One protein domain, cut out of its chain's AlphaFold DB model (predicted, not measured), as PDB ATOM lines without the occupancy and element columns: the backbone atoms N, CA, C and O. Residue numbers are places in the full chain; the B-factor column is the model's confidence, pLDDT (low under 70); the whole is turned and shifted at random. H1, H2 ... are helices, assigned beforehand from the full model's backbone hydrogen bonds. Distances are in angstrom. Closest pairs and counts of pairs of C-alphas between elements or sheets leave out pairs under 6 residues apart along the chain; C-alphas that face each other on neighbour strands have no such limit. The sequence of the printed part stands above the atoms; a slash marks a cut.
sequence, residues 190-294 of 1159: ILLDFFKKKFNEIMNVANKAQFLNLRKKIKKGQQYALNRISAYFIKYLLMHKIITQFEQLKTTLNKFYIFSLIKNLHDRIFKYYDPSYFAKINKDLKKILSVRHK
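Overview. This is residues 190 to 294 of the 1159 residues of an uncharacterized protein of marine sediment metagenome (UniProt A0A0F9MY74). The longest helix, H6, runs off from a small up-and-down bundle of H3, H4 and H5, and residues 286 to 294, of which 286 to 292 belong to H6, stick out; H1 and H2 stand crosswise to H3. The printed part has 105 residues with six named helices, H1 to H6, and no named strand: all helix. It is only just compact, close to loose, with a radius of gyration of the C-alphas of 15.4 A and spans of 46 by 32 by 21 A.

Along the chain. H6, residues 275 to 292, is 25.3 A long, ending at C-alpha 292 (49.246, 6.981, 20.910). H5 is residues 260 to 272, H4 246 to 256, H3 226 to 239, 20.0 A long, and H2 208 to 216. H1, residues 190 to 203, begins at C-alpha 190 (31.381, 4.588, 47.924).

Arrangement. H6 is close to but not clearly touching H4; the closest C-alphas, Phe 246 and Pro 275, are 5.4 A apart. H4 and H5 form a hairpin, closest at the C-alphas of Phe 256 and Ile 262, 6.8 A. H3, with residues 227 to 231 alone, touches H5, the same way at a shallow tilt of 22 degrees, closest at the C-alphas of Asn 227 and Leu 261, 5.7 A. Every O i to N i+4 pair is within hydrogen-bond range in H2, H3, H4 and H6, 8 of 10 in H1 and 7 of 9 in H5.

Size, cuts and confidence. The printed part has no cut and no long link; pLDDT is under 70 in 22 residues, among them 284 to 294.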
ATOM      1  N   ILE A 190      32.490   5.531  48.155       81.50
ATOM      2  CA  ILE A 190      31.381   4.588  47.924       81.50
ATOM      3  C   ILE A 190      30.566   4.941  46.669       81.50
ATOM      4  O   ILE A 190      30.112   4.046  45.951       81.50
ATOM      5  N   LEU A 191      30.359   6.234  46.394       83.06
ATOM      6  CA  LEU A 191      29.614   6.681  45.221       83.06
ATOM      7  C   LEU A 191      30.452   6.624  43.942       83.06
ATOM      8  O   LEU A 191      29.878   6.319  42.900       83.06
ATOM      9  N   LEU A 192      31.775   6.828  43.994       84.50
ATOM     10  CA  LEU A 192      32.653   6.624  42.829       84.50
ATOM     11  C   LEU A 192      32.555   5.185  42.315       84.50
ATOM     12  O   LEU A 192      32.341   4.942  41.123       84.50
ATOM     13  N   ASP A 193      32.652   4.235  43.239       80.75
ATOM     14  CA  ASP A 193      32.633   2.811  42.935       80.75
ATOM     15  C   ASP A 193      31.240   2.356  42.460       80.75
ATOM     16  O   ASP A 193      31.097   1.570  41.514       80.75
ATOM     17  N   PHE A 194      30.190   2.935  43.049       85.44
ATOM     18  CA  PHE A 194      28.811   2.763  42.601       85.44
ATOM     19  C   PHE A 194      28.577   3.325  41.192       85.44
ATOM     20  O   PHE A 194      28.020   2.622  40.348       85.44
ATOM     21  N   PHE A 195      29.019   4.554  40.902       90.69
ATOM     22  CA  PHE A 195      28.878   5.172  39.580       90.69
ATOM     23  C   PHE A 195      29.621   4.383  38.512       90.69
ATOM     24  O   PHE A 195      29.069   4.169  37.437       90.69
ATOM     25  N   LYS A 196      30.808   3.858  38.827       84.88
ATOM     26  CA  LYS A 196      31.555   2.969  37.933       84.88
ATOM     27  C   LYS A 196      30.783   1.678  37.638       84.88
ATOM     28  O   LYS A 196      30.624   1.306  36.478       84.88
ATOM     29  N   LYS A 197      30.253   1.009  38.668       84.12
ATOM     30  CA  LYS A 197      29.519  -0.269  38.534       84.12
ATOM     31  C   LYS A 197      28.144  -0.115  37.880       84.12
ATOM     32  O   LYS A 197      27.656  -1.056  37.256       84.12
ATOM     33  N   LYS A 198      27.492   1.039  38.048       85.00
ATOM     34  CA  LYS A 198      26.102   1.294  37.625       85.00
ATOM     35  C   LYS A 198      25.966   2.376  36.562       85.00
ATOM     36  O   LYS A 198      24.854   2.810  36.283       85.00
ATOM     37  N   PHE A 199      27.067   2.745  35.914       84.56
ATOM     38  CA  PHE A 199      27.145   3.824  34.933       84.56
ATOM     39  C   PHE A 199      26.016   3.789  33.889       84.56
ATOM     40  O   PHE A 199      25.239   4.736  33.763       84.56
ATOM     41  N   ASN A 200      25.871   2.652  33.202       79.31
ATOM     42  CA  ASN A 200      24.862   2.465  32.157       79.31
ATOM     43  C   ASN A 200      23.428   2.478  32.709       79.31
ATOM     44  O   ASN A 200      22.523   2.977  32.048       79.31
ATOM     45  N   GLU A 201      23.208   1.956  33.922       81.69
ATOM     46  CA  GLU A 201      21.890   2.013  34.570       81.69
ATOM     47  C   GLU A 201      21.502   3.467  34.875       81.69
ATOM     48  O   GLU A 201      20.354   3.839  34.659       81.69
ATOM     49  N   ILE A 202      22.452   4.297  35.324       80.50
ATOM     50  CA  ILE A 202      22.216   5.701  35.693       80.50
ATOM     51  C   ILE A 202      22.001   6.583  34.450       80.50
ATOM     52  O   ILE A 202      21.084   7.402  34.437       80.50
ATOM     53  N   MET A 203      22.786   6.391  33.382       77.81
ATOM     54  CA  MET A 203      22.660   7.159  32.126       77.81
ATOM     55  C   MET A 203      21.327   6.940  31.394       77.81
ATOM     56  O   MET A 203      20.875   7.809  30.637       77.81
ATOM     57  N   ASN A 204      20.701   5.787  31.634       78.00
ATOM     58  CA  ASN A 204      19.439   5.382  31.021       78.00
ATOM     59  C   ASN A 204      18.213   5.682  31.894       78.00
ATOM     60  O   ASN A 204      17.101   5.291  31.542       78.00
ATOM     61  N   VAL A 205      18.382   6.387  33.017       75.94
ATOM     62  CA  VAL A 205      17.245   6.810  33.835       75.94
ATOM     63  C   VAL A 205      16.443   7.879  33.099       75.94
ATOM     64  O   VAL A 205      16.927   8.983  32.860       75.94
ATOM     65  N   ALA A 206      15.195   7.553  32.771       59.62
ATOM     66  CA  ALA A 206      14.281   8.436  32.057       59.62
ATOM     67  C   ALA A 206      13.352   9.224  32.995       59.62
ATOM     68  O   ALA A 206      12.764  10.220  32.580       59.62
ATOM     69  N   ASN A 207      13.180   8.791  34.253       71.25
ATOM     70  CA  ASN A 207      12.276   9.454  35.199       71.25
ATOM     71  C   ASN A 207      12.683   9.315  36.681       71.25
ATOM     72  O   ASN A 207      13.503   8.483  37.079       71.25
ATOM     73  N   LYS A 208      12.042  10.131  37.529       67.06
ATOM     74  CA  LYS A 208      12.272  10.201  38.983       67.06
ATOM     75  C   LYS A 208      12.077   8.858  39.706       67.06
ATOM     76  O   LYS A 208      12.791   8.586  40.670       67.06
ATOM     77  N   ALA A 209      11.149   8.010  39.254       73.12
ATOM     78  CA  ALA A 209      10.863   6.718  39.882       73.12
ATOM     79  C   ALA A 209      11.999   5.702  39.666       73.12
ATOM     80  O   ALA A 209      12.415   5.019  40.605       73.12
ATOM     81  N   GLN A 210      12.569   5.655  38.460       75.25
ATOM     82  CA  GLN A 210      13.742   4.833  38.151       75.25
ATOM     83  C   GLN A 210      14.973   5.279  38.954       75.25
ATOM     84  O   GLN A 210      15.692   4.442  39.505       75.25
ATOM     85  N   PHE A 211      15.166   6.593  39.118       72.44
ATOM     86  CA  PHE A 211      16.268   7.124  39.924       72.44
ATOM     87  C   PHE A 211      16.106   6.800  41.421       72.44
ATOM     88  O   PHE A 211      17.077   6.471  42.103       72.44
ATOM     89  N   LEU A 212      14.873   6.824  41.943       73.50
ATOM     90  CA  LEU A 212      14.567   6.400  43.316       73.50
ATOM     91  C   LEU A 212      14.875   4.914  43.553       73.50
ATOM     92  O   LEU A 212      15.364   4.557  44.626       73.50
ATOM     93  N   ASN A 213      14.640   4.052  42.562       78.12
ATOM     94  CA  ASN A 213      15.020   2.640  42.646       78.12
ATOM     95  C   ASN A 213      16.543   2.444  42.629       78.12
ATOM     96  O   ASN A 213      17.049   1.635  43.404       78.12
ATOM     97  N   LEU A 214      17.285   3.223  41.837       72.19
ATOM     98  CA  LEU A 214      18.753   3.255  41.890       72.19
ATOM     99  C   LEU A 214      19.270   3.743  43.252       72.19
ATOM    100  O   LEU A 214      20.161   3.114  43.818       72.19
ATOM    101  N   ARG A 215      18.647   4.772  43.845       74.31
ATOM    102  CA  ARG A 215      18.968   5.259  45.201       74.31
ATOM    103  C   ARG A 215      18.780   4.178  46.268       74.31
ATOM    104  O   ARG A 215      19.604   4.062  47.168       74.31
ATOM    105  N   LYS A 216      17.729   3.355  46.172       78.69
ATOM    106  CA  LYS A 216      17.507   2.232  47.106       78.69
ATOM    107  C   LYS A 216      18.638   1.195  47.063       78.69
ATOM    108  O   LYS A 216      18.894   0.572  48.090       78.69
ATOM    109  N   LYS A 217      19.335   1.041  45.927       77.12
ATOM    110  CA  LYS A 217      20.481   0.123  45.776       77.12
ATOM    111  C   LYS A 217      21.768   0.628  46.450       77.12
ATOM    112  O   LYS A 217      22.681  -0.162  46.634       77.12
ATOM    113  N   ILE A 218      21.828   1.898  46.866       76.19
ATOM    114  CA  ILE A 218      22.969   2.488  47.598       76.19
ATOM    115  C   ILE A 218      22.936   2.091  49.100       76.19
ATOM    116  O   ILE A 218      23.833   2.420  49.870       76.19
ATOM    117  N   LYS A 219      21.916   1.343  49.559       53.69
ATOM    118  CA  LYS A 219      21.713   0.990  50.976       53.69
ATOM    119  C   LYS A 219      22.821   0.100  51.571       53.69
ATOM    120  O   LYS A 219      22.749  -1.121  51.475       53.69
ATOM    121  N   LYS A 220      23.715   0.731  52.340       53.81
ATOM    122  CA  LYS A 220      24.119   0.370  53.718       53.81
ATOM    123  C   LYS A 220      24.781   1.606  54.357       53.81
ATOM    124  O   LYS A 220      25.899   1.950  54.012       53.81
ATOM    125  N   GLY A 221      24.071   2.303  55.249       53.41
ATOM    126  CA  GLY A 221      24.664   3.286  56.173       53.41
ATOM    127  C   GLY A 221      24.408   4.781  55.924       53.41
ATOM    128  O   GLY A 221      24.304   5.507  56.904       53.41
ATOM    129  N   GLN A 222      24.246   5.271  54.684       57.50
ATOM    130  CA  GLN A 222      24.100   6.722  54.428       57.50
ATOM    131  C   GLN A 222      22.953   7.052  53.454       57.50
ATOM    132  O   GLN A 222      22.857   6.494  52.360       57.50
ATOM    133  N   GLN A 223      22.043   7.951  53.852       68.44
ATOM    134  CA  GLN A 223      20.920   8.404  53.021       68.44
ATOM    135  C   GLN A 223      21.255   9.724  52.309       68.44
ATOM    136  O   GLN A 223      20.859  10.791  52.762       68.44
ATOM    137  N   TYR A 224      21.908   9.682  51.145       76.12
ATOM    138  CA  TYR A 224      22.101  10.904  50.348       76.12
ATOM    139  C   TYR A 224      20.788  11.379  49.721       76.12
ATOM    140  O   TYR A 224      20.004  10.563  49.217       76.12
ATOM    141  N   ALA A 225      20.544  12.692  49.714       78.62
ATOM    142  CA  ALA A 225      19.437  13.292  48.976       78.62
ATOM    143  C   ALA A 225      19.597  13.045  47.466       78.62
ATOM    144  O   ALA A 225      20.696  13.092  46.915       78.62
ATOM    145  N   LEU A 226      18.482  12.810  46.775       75.06
ATOM    146  CA  LEU A 226      18.476  12.459  45.350       75.06
ATOM    147  C   LEU A 226      19.093  13.561  44.463       75.06
ATOM    148  O   LEU A 226      19.784  13.284  43.482       75.06
ATOM    149  N   ASN A 227      18.919  14.809  44.893       75.69
ATOM    150  CA  ASN A 227      19.535  15.994  44.315       75.69
ATOM    151  C   ASN A 227      21.072  15.972  44.404       75.69
ATOM    152  O   ASN A 227      21.744  16.272  43.420       75.69
ATOM    153  N   ARG A 228      21.629  15.567  45.555       80.31
ATOM    154  CA  ARG A 228      23.083  15.452  45.745       80.31
ATOM    155  C   ARG A 228      23.673  14.328  44.901       80.31
ATOM    156  O   ARG A 228      24.680  14.547  44.244       80.31
ATOM    157  N   ILE A 229      23.015  13.166  44.842       82.81
ATOM    158  CA  ILE A 229      23.460  12.044  43.992       82.81
ATOM    159  C   ILE A 229      23.552  12.478  42.522       82.81
ATOM    160  O   ILE A 229      24.515  12.137  41.842       82.81
ATOM    161  N   SER A 230      22.584  13.266  42.047       84.19
ATOM    162  CA  SER A 230      22.587  13.793  40.675       84.19
ATOM    163  C   SER A 230      23.761  14.750  40.433       84.19
ATOM    164  O   SER A 230      24.450  14.627  39.423       84.19
ATOM    165  N   ALA A 231      24.044  15.653  41.381       86.50
ATOM    166  CA  ALA A 231      25.189  16.565  41.300       86.50
ATOM    167  C   ALA A 231      26.533  15.814  41.324       86.50
ATOM    168  O   ALA A 231      27.397  16.080  40.489       86.50
ATOM    169  N   TYR A 232      26.684  14.820  42.210       90.25
ATOM    170  CA  TYR A 232      27.868  13.957  42.258       90.25
ATOM    171  C   TYR A 232      28.078  13.192  40.949       90.25
ATOM    172  O   TYR A 232      29.209  13.069  40.487       90.25
ATOM    173  N   PHE A 233      27.003  12.710  40.320       90.81
ATOM    174  CA  PHE A 233      27.100  11.989  39.055       90.81
ATOM    175  C   PHE A 233      27.506  12.902  37.887       90.81
ATOM    176  O   PHE A 233      28.335  12.518  37.064       90.81
ATOM    177  N   ILE A 234      26.992  14.135  37.832       90.38
ATOM    178  CA  ILE A 234      27.416  15.121  36.824       90.38
ATOM    179  C   ILE A 234      28.899  15.474  37.012       90.38
ATOM    180  O   ILE A 234      29.651  15.482  36.037       90.38
ATOM    181  N   LYS A 235      29.347  15.677  38.258       92.75
ATOM    182  CA  LYS A 235      30.768  15.906  38.562       92.75
ATOM    183  C   LYS A 235      31.633  14.710  38.157       92.75
ATOM    184  O   LYS A 235      32.670  14.901  37.531       92.75
ATOM    185  N   TYR A 236      31.184  13.484  38.430       91.62
ATOM    186  CA  TYR A 236      31.859  12.251  38.013       91.62
ATOM    187  C   TYR A 236      32.071  12.194  36.491       91.62
ATOM    188  O   TYR A 236      33.179  11.928  36.024       91.62
ATOM    189  N   LEU A 237      31.028  12.496  35.710       91.06
ATOM    190  CA  LEU A 237      31.083  12.497  34.244       91.06
ATOM    191  C   LEU A 237      32.105  13.496  33.683       91.06
ATOM    192  O   LEU A 237      32.787  13.191  32.701       91.06
ATOM    193  N   LEU A 238      32.210  14.673  34.304       90.56
ATOM    194  CA  LEU A 238      33.143  15.729  33.908       90.56
ATOM    195  C   LEU A 238      34.580  15.407  34.350       90.56
ATOM    196  O   LEU A 238      35.497  15.461  33.530       90.56
ATOM    197  N   MET A 239      34.769  14.974  35.602       87.69
ATOM    198  CA  MET A 239      36.072  14.611  36.176       87.69
ATOM    199  C   MET A 239      36.758  13.482  35.395       87.69
ATOM    200  O   MET A 239      37.957  13.544  35.125       87.69
ATOM    201  N   HIS A 240      35.994  12.472  34.967       82.94
ATOM    202  CA  HIS A 240      36.509  11.347  34.181       82.94
ATOM    203  C   HIS A 240      36.497  11.586  32.663       82.94
ATOM    204  O   HIS A 240      36.758  10.655  31.902       82.94
ATOM    205  N   LYS A 241      36.220  12.820  32.210       84.94
ATOM    206  CA  LYS A 241      36.185  13.211  30.789       84.94
ATOM    207  C   LYS A 241      35.267  12.323  29.937       84.94
ATOM    208  O   LYS A 241      35.552  12.071  28.769       84.94
ATOM    209  N   ILE A 242      34.173  11.835  30.522       85.06
ATOM    210  CA  ILE A 242      33.171  11.026  29.814       85.06
ATOM    211  C   ILE A 242      32.308  11.934  28.933       85.06
ATOM    212  O   ILE A 242      31.977  11.591  27.801       85.06
ATOM    213  N   ILE A 243      31.999  13.128  29.440       86.12
ATOM    214  CA  ILE A 243      31.444  14.224  28.652       86.12
ATOM    215  C   ILE A 243      32.620  14.999  28.061       86.12
ATOM    216  O   ILE A 243      33.432  15.568  28.786       86.12
ATOM    217  N   THR A 244      32.716  15.007  26.736       83.75
ATOM    218  CA  THR A 244      33.823  15.643  25.994       83.75
ATOM    219  C   THR A 244      33.368  16.834  25.154       83.75
ATOM    220  O   THR A 244      34.191  17.521  24.543       83.75
ATOM    221  N   GLN A 245      32.058  17.092  25.124       91.06
ATOM    222  CA  GLN A 245      31.432  18.152  24.342       91.06
ATOM    223  C   GLN A 245      30.326  18.848  25.140       91.06
ATOM    224  O   GLN A 245      29.592  18.209  25.896       91.06
ATOM    225  N   PHE A 246      30.150  20.146  24.893       92.00
ATOM    226  CA  PHE A 246      29.114  20.958  25.535       92.00
ATOM    227  C   PHE A 246      27.695  20.408  25.311       92.00
ATOM    228  O   PHE A 246      26.907  20.313  26.246       92.00
ATOM    229  N   GLU A 247      27.381  19.946  24.098       91.06
ATOM    230  CA  GLU A 247      26.056  19.387  23.781       91.06
ATOM    231  C   GLU A 247      25.747  18.092  24.550       91.06
ATOM    232  O   GLU A 247      24.595  17.826  24.909       91.06
ATOM    233  N   GLN A 248      26.773  17.304  24.891       89.00
ATOM    234  CA  GLN A 248      26.616  16.119  25.741       89.00
ATOM    235  C   GLN A 248      26.293  16.521  27.184       89.00
ATOM    236  O   GLN A 248      25.427  15.906  27.814       89.00
ATOM    237  N   LEU A 249      26.938  17.577  27.694       90.88
ATOM    238  CA  LEU A 249      26.634  18.146  29.007       90.88
ATOM    239  C   LEU A 249      25.202  18.674  29.054       90.88
ATOM    240  O   LEU A 249      24.453  18.331  29.967       90.88
ATOM    241  N   LYS A 250      24.799  19.432  28.033       88.62
ATOM    242  CA  LYS A 250      23.449  19.982  27.883       88.62
ATOM    243  C   LYS A 250      22.383  18.894  27.856       88.62
ATOM    244  O   LYS A 250      21.420  18.947  28.616       88.62
ATOM    245  N   THR A 251      22.593  17.858  27.049       87.75
ATOM    246  CA  THR A 251      21.686  16.703  26.977       87.75
ATOM    247  C   THR A 251      21.582  15.988  28.324       87.75
ATOM    248  O   THR A 251      20.489  15.620  28.755       87.75
ATOM    249  N   THR A 252      22.709  15.812  29.015       84.69
ATOM    250  CA  THR A 252      22.754  15.137  30.318       84.69
ATOM    251  C   THR A 252      22.049  15.961  31.394       84.69
ATOM    252  O   THR A 252      21.198  15.434  32.104       84.69
ATOM    253  N   LEU A 253      22.324  17.264  31.482       85.25
ATOM    254  CA  LEU A 253      21.678  18.158  32.442       85.25
ATOM    255  C   LEU A 253      20.172  18.271  32.213       85.25
ATOM    256  O   LEU A 253      19.426  18.234  33.186       85.25
ATOM    257  N   ASN A 254      19.715  18.294  30.960       82.69
ATOM    258  CA  ASN A 254      18.288  18.298  30.638       82.69
ATOM    259  C   ASN A 254      17.565  17.037  31.140       82.69
ATOM    260  O   ASN A 254      16.435  17.130  31.615       82.69
ATOM    261  N   LYS A 255      18.223  15.867  31.125       79.44
ATOM    262  CA  LYS A 255      17.671  14.640  31.734       79.44
ATOM    263  C   LYS A 255      17.535  14.753  33.258       79.44
ATOM    264  O   LYS A 255      16.605  14.194  33.834       79.44
ATOM    265  N   PHE A 256      18.431  15.497  33.911       76.56
ATOM    266  CA  PHE A 256      18.434  15.725  35.363       76.56
ATOM    267  C   PHE A 256      17.725  17.024  35.797       76.56
ATOM    268  O   PHE A 256      17.602  17.286  36.994       76.56
ATOM    269  N   TYR A 257      17.207  17.817  34.854       68.88
ATOM    270  CA  TYR A 257      16.652  19.159  35.085       68.88
ATOM    271  C   TYR A 257      15.442  19.177  36.032       68.88
ATOM    272  O   TYR A 257      15.143  20.174  36.684       68.88
ATOM    273  N   ILE A 258      14.763  18.040  36.163       63.59
ATOM    274  CA  ILE A 258      13.580  17.858  37.012       63.59
ATOM    275  C   ILE A 258      13.917  17.889  38.522       63.59
ATOM    276  O   ILE A 258      13.015  17.881  39.362       63.59
ATOM    277  N   PHE A 259      15.202  17.916  38.893       70.88
ATOM    278  CA  PHE A 259      15.671  17.954  40.279       70.88
ATOM    279  C   PHE A 259      15.973  19.386  40.723       70.88
ATOM    280  O   PHE A 259      16.779  20.072  40.102       70.88
ATOM    281  N   SER A 260      15.355  19.836  41.822       69.81
ATOM    282  CA  SER A 260      15.360  21.252  42.240       69.81
ATOM    283  C   SER A 260      16.759  21.854  42.394       69.81
ATOM    284  O   SER A 260      16.995  22.975  41.959       69.81
ATOM    285  N   LEU A 261      17.712  21.097  42.941       68.94
ATOM    286  CA  LEU A 261      19.098  21.553  43.078       68.94
ATOM    287  C   LEU A 261      19.797  21.717  41.720       68.94
ATOM    288  O   LEU A 261      20.525  22.683  41.522       68.94
ATOM    289  N   ILE A 262      19.574  20.784  40.787       76.81
ATOM    290  CA  ILE A 262      20.150  20.850  39.439       76.81
ATOM    291  C   ILE A 262      19.503  21.980  38.649       76.81
ATOM    292  O   ILE A 262      20.217  22.708  37.977       76.81
ATOM    293  N   LYS A 263      18.192  22.193  38.799       76.00
ATOM    294  CA  LYS A 263      17.481  23.332  38.212       76.00
ATOM    295  C   LYS A 263      18.105  24.668  38.629       76.00
ATOM    296  O   LYS A 263      18.329  25.514  37.775       76.00
ATOM    297  N   ASN A 264      18.447  24.821  39.908       72.69
ATOM    298  CA  ASN A 264      19.064  26.046  40.434       72.69
ATOM    299  C   ASN A 264      20.542  26.204  40.032       72.69
ATOM    300  O   ASN A 264      21.053  27.316  39.973       72.69
ATOM    301  N   LEU A 265      21.243  25.098  39.765       78.88
ATOM    302  CA  LEU A 265      22.642  25.109  39.323       78.88
ATOM    303  C   LEU A 265      22.809  25.123  37.803       78.88
ATOM    304  O   LEU A 265      23.911  25.364  37.322       78.88
ATOM    305  N   HIS A 266      21.739  24.865  37.060       84.19
ATOM    306  CA  HIS A 266      21.750  24.622  35.625       84.19
ATOM    307  C   HIS A 266      22.488  25.716  34.847       84.19
ATOM    308  O   HIS A 266      23.460  25.437  34.143       84.19
ATOM    309  N   ASP A 267      22.093  26.970  35.057       81.56
ATOM    310  CA  ASP A 267      22.644  28.103  34.317       81.56
ATOM    311  C   ASP A 267      24.093  28.393  34.724       81.56
ATOM    312  O   ASP A 267      24.919  28.768  33.893       81.56
ATOM    313  N   ARG A 268      24.446  28.125  35.989       83.12
ATOM    314  CA  ARG A 268      25.826  28.232  36.482       83.12
ATOM    315  C   ARG A 268      26.727  27.165  35.869       83.12
ATOM    316  O   ARG A 268      27.844  27.483  35.468       83.12
ATOM    317  N   ILE A 269      26.251  25.922  35.758       86.06
ATOM    318  CA  ILE A 269      27.012  24.826  35.140       86.06
ATOM    319  C   ILE A 269      27.227  25.117  33.649       86.06
ATOM    320  O   ILE A 269      28.347  24.969  33.174       86.06
ATOM    321  N   PHE A 270      26.219  25.605  32.920       88.50
ATOM    322  CA  PHE A 270      26.394  25.987  31.511       88.50
ATOM    323  C   PHE A 270      27.325  27.174  31.306       88.50
ATOM    324  O   PHE A 270      28.081  27.188  30.337       88.50
ATOM    325  N   LYS A 271      27.285  28.154  32.210       84.69
ATOM    326  CA  LYS A 271      28.167  29.319  32.145       84.69
ATOM    327  C   LYS A 271      29.627  28.956  32.423       84.69
ATOM    328  O   LYS A 271      30.508  29.522  31.789       84.69
ATOM    329  N   TYR A 272      29.881  28.037  33.358       87.62
ATOM    330  CA  TYR A 272      31.239  27.616  33.718       87.62
ATOM    331  C   TYR A 272      31.824  26.596  32.728       87.62
ATOM    332  O   TYR A 272      32.945  26.751  32.250       87.62
ATOM    333  N   TYR A 273      31.062  25.553  32.395       90.50
ATOM    334  CA  TYR A 273      31.472  24.482  31.485       90.50
ATOM    335  C   TYR A 273      31.016  24.778  30.062       90.50
ATOM    336  O   TYR A 273      30.246  24.018  29.484       90.50
ATOM    337  N   ASP A 274      31.452  25.903  29.514       89.94
ATOM    338  CA  ASP A 274      31.043  26.376  28.195       89.94
ATOM    339  C   ASP A 274      31.774  25.623  27.047       89.94
ATOM    340  O   ASP A 274      32.629  24.757  27.281       89.94
ATOM    341  N   PRO A 275      31.483  25.916  25.764       90.44
ATOM    342  CA  PRO A 275      32.210  25.313  24.646       90.44
ATOM    343  C   PRO A 275      33.738  25.514  24.691       90.44
ATOM    344  O   PRO A 275      34.479  24.664  24.189       90.44
ATOM    345  N   SER A 276      34.227  26.600  25.305       84.94
ATOM    346  CA  SER A 276      35.660  26.899  25.406       84.94
ATOM    347  C   SER A 276      36.382  25.944  26.369       84.94
ATOM    348  O   SER A 276      37.475  25.460  26.051       84.94
ATOM    349  N   TYR A 277      35.734  25.569  27.478       88.31
ATOM    350  CA  TYR A 277      36.215  24.551  28.417       88.31
ATOM    351  C   TYR A 277      36.488  23.215  27.704       88.31
ATOM    352  O   TYR A 277      37.578  22.638  27.807       88.31
ATOM    353  N   PHE A 278      35.537  22.752  26.890       87.56
ATOM    354  CA  PHE A 278      35.673  21.497  26.144       87.56
ATOM    355  C   PHE A 278      36.671  21.588  24.982       87.56
ATOM    356  O   PHE A 278      37.342  20.602  24.669       87.56
ATOM    357  N   ALA A 279      36.839  22.760  24.362       81.88
ATOM    358  CA  ALA A 279      37.876  22.969  23.350       81.88
ATOM    359  C   ALA A 279      39.289  22.766  23.930       81.88
ATOM    360  O   ALA A 279      40.141  22.148  23.283       81.88
ATOM    361  N   LYS A 280      39.523  23.206  25.176       81.62
ATOM    362  CA  LYS A 280      40.787  22.998  25.900       81.62
ATOM    363  C   LYS A 280      41.038  21.516  26.197       81.62
ATOM    364  O   LYS A 280      42.102  21.003  25.857       81.62
ATOM    365  N   ILE A 281      40.034  20.799  26.713       78.31
ATOM    366  CA  ILE A 281      40.122  19.348  26.969       78.31
ATOM    367  C   ILE A 281      40.418  18.568  25.683       78.31
ATOM    368  O   ILE A 281      41.258  17.667  25.683       78.31
ATOM    369  N   ASN A 282      39.773  18.921  24.569       77.44
ATOM    370  CA  ASN A 282      39.989  18.254  23.287       77.44
ATOM    371  C   ASN A 282      41.379  18.536  22.697       77.44
ATOM    372  O   ASN A 282      41.951  17.667  22.036       77.44
ATOM    373  N   LYS A 283      41.961  19.712  22.961       76.12
ATOM    374  CA  LYS A 283      43.354  20.021  22.601       76.12
ATOM    375  C   LYS A 283      44.338  19.134  23.376       76.12
ATOM    376  O   LYS A 283      45.257  18.586  22.767       76.12
ATOM    377  N   ASP A 284      44.097  18.920  24.667       67.62
ATOM    378  CA  ASP A 284      44.910  18.029  25.506       67.62
ATOM    379  C   ASP A 284      44.740  16.552  25.112       67.62
ATOM    380  O   ASP A 284      45.723  15.817  25.018       67.62
ATOM    381  N   LEU A 285      43.518  16.121  24.780       66.81
ATOM    382  CA  LEU A 285      43.252  14.773  24.264       66.81
ATOM    383  C   LEU A 285      43.902  14.535  22.896       66.81
ATOM    384  O   LEU A 285      44.463  13.465  22.684       66.81
ATOM    385  N   LYS A 286      43.912  15.523  21.989       63.84
ATOM    386  CA  LYS A 286      44.652  15.437  20.715       63.84
ATOM    387  C   LYS A 286      46.163  15.335  20.932       63.84
ATOM    388  O   LYS A 286      46.829  14.602  20.205       63.84
ATOM    389  N   LYS A 287      46.700  15.997  21.962       59.56
ATOM    390  CA  LYS A 287      48.112  15.885  22.356       59.56
ATOM    391  C   LYS A 287      48.436  14.477  22.882       59.56
ATOM    392  O   LYS A 287      49.429  13.891  22.463       59.56
ATOM    393  N   ILE A 288      47.553  13.886  23.691       55.41
ATOM    394  CA  ILE A 288      47.673  12.500  24.185       55.41
ATOM    395  C   ILE A 288      47.494  11.473  23.048       55.41
ATOM    396  O   ILE A 288      48.234  10.495  22.969       55.41
ATOM    397  N   LEU A 289      46.570  11.707  22.113       49.84
ATOM    398  CA  LEU A 289      46.347  10.838  20.950       49.84
ATOM    399  C   LEU A 289      47.498  10.908  19.931       49.84
ATOM    400  O   LEU A 289      47.813   9.897  19.308       49.84
ATOM    401  N   SER A 290      48.199  12.045  19.827       46.22
ATOM    402  CA  SER A 290      49.427  12.161  19.019       46.22
ATOM    403  C   SER A 290      50.606  11.345  19.574       46.22
ATOM    404  O   SER A 290      51.486  10.950  18.816       46.22
ATOM    405  N   VAL A 291      50.582  11.007  20.873       52.25
ATOM    406  CA  VAL A 291      51.529  10.074  21.512       52.25
ATOM    407  C   VAL A 291      51.100   8.610  21.302       52.25
ATOM    408  O   VAL A 291      51.958   7.745  21.136       52.25
ATOM    409  N   ARG A 292      49.791   8.327  21.198       44.56
ATOM    410  CA  ARG A 292      49.246   6.981  20.910       44.56
ATOM    411  C   ARG A 292      49.401   6.510  19.462       44.56
ATOM    412  O   ARG A 292      49.371   5.312  19.216       44.56
ATOM    413  N   HIS A 293      49.663   7.393  18.498       39.25
ATOM    414  CA  HIS A 293      49.937   6.974  17.112       39.25
ATOM    415  C   HIS A 293      51.282   6.234  16.910       39.25
ATOM    416  O   HIS A 293      51.577   5.809  15.794       39.25
ATOM    417  N   LYS A 294      52.061   6.005  17.979       43.69
ATOM    418  CA  LYS A 294      53.194   5.059  18.001       43.69
ATOM    419  C   LYS A 294      52.800   3.607  18.347       43.69
ATOM    420  O   LYS A 294      53.654   2.731  18.301       43.69
TER     421      LYS A 294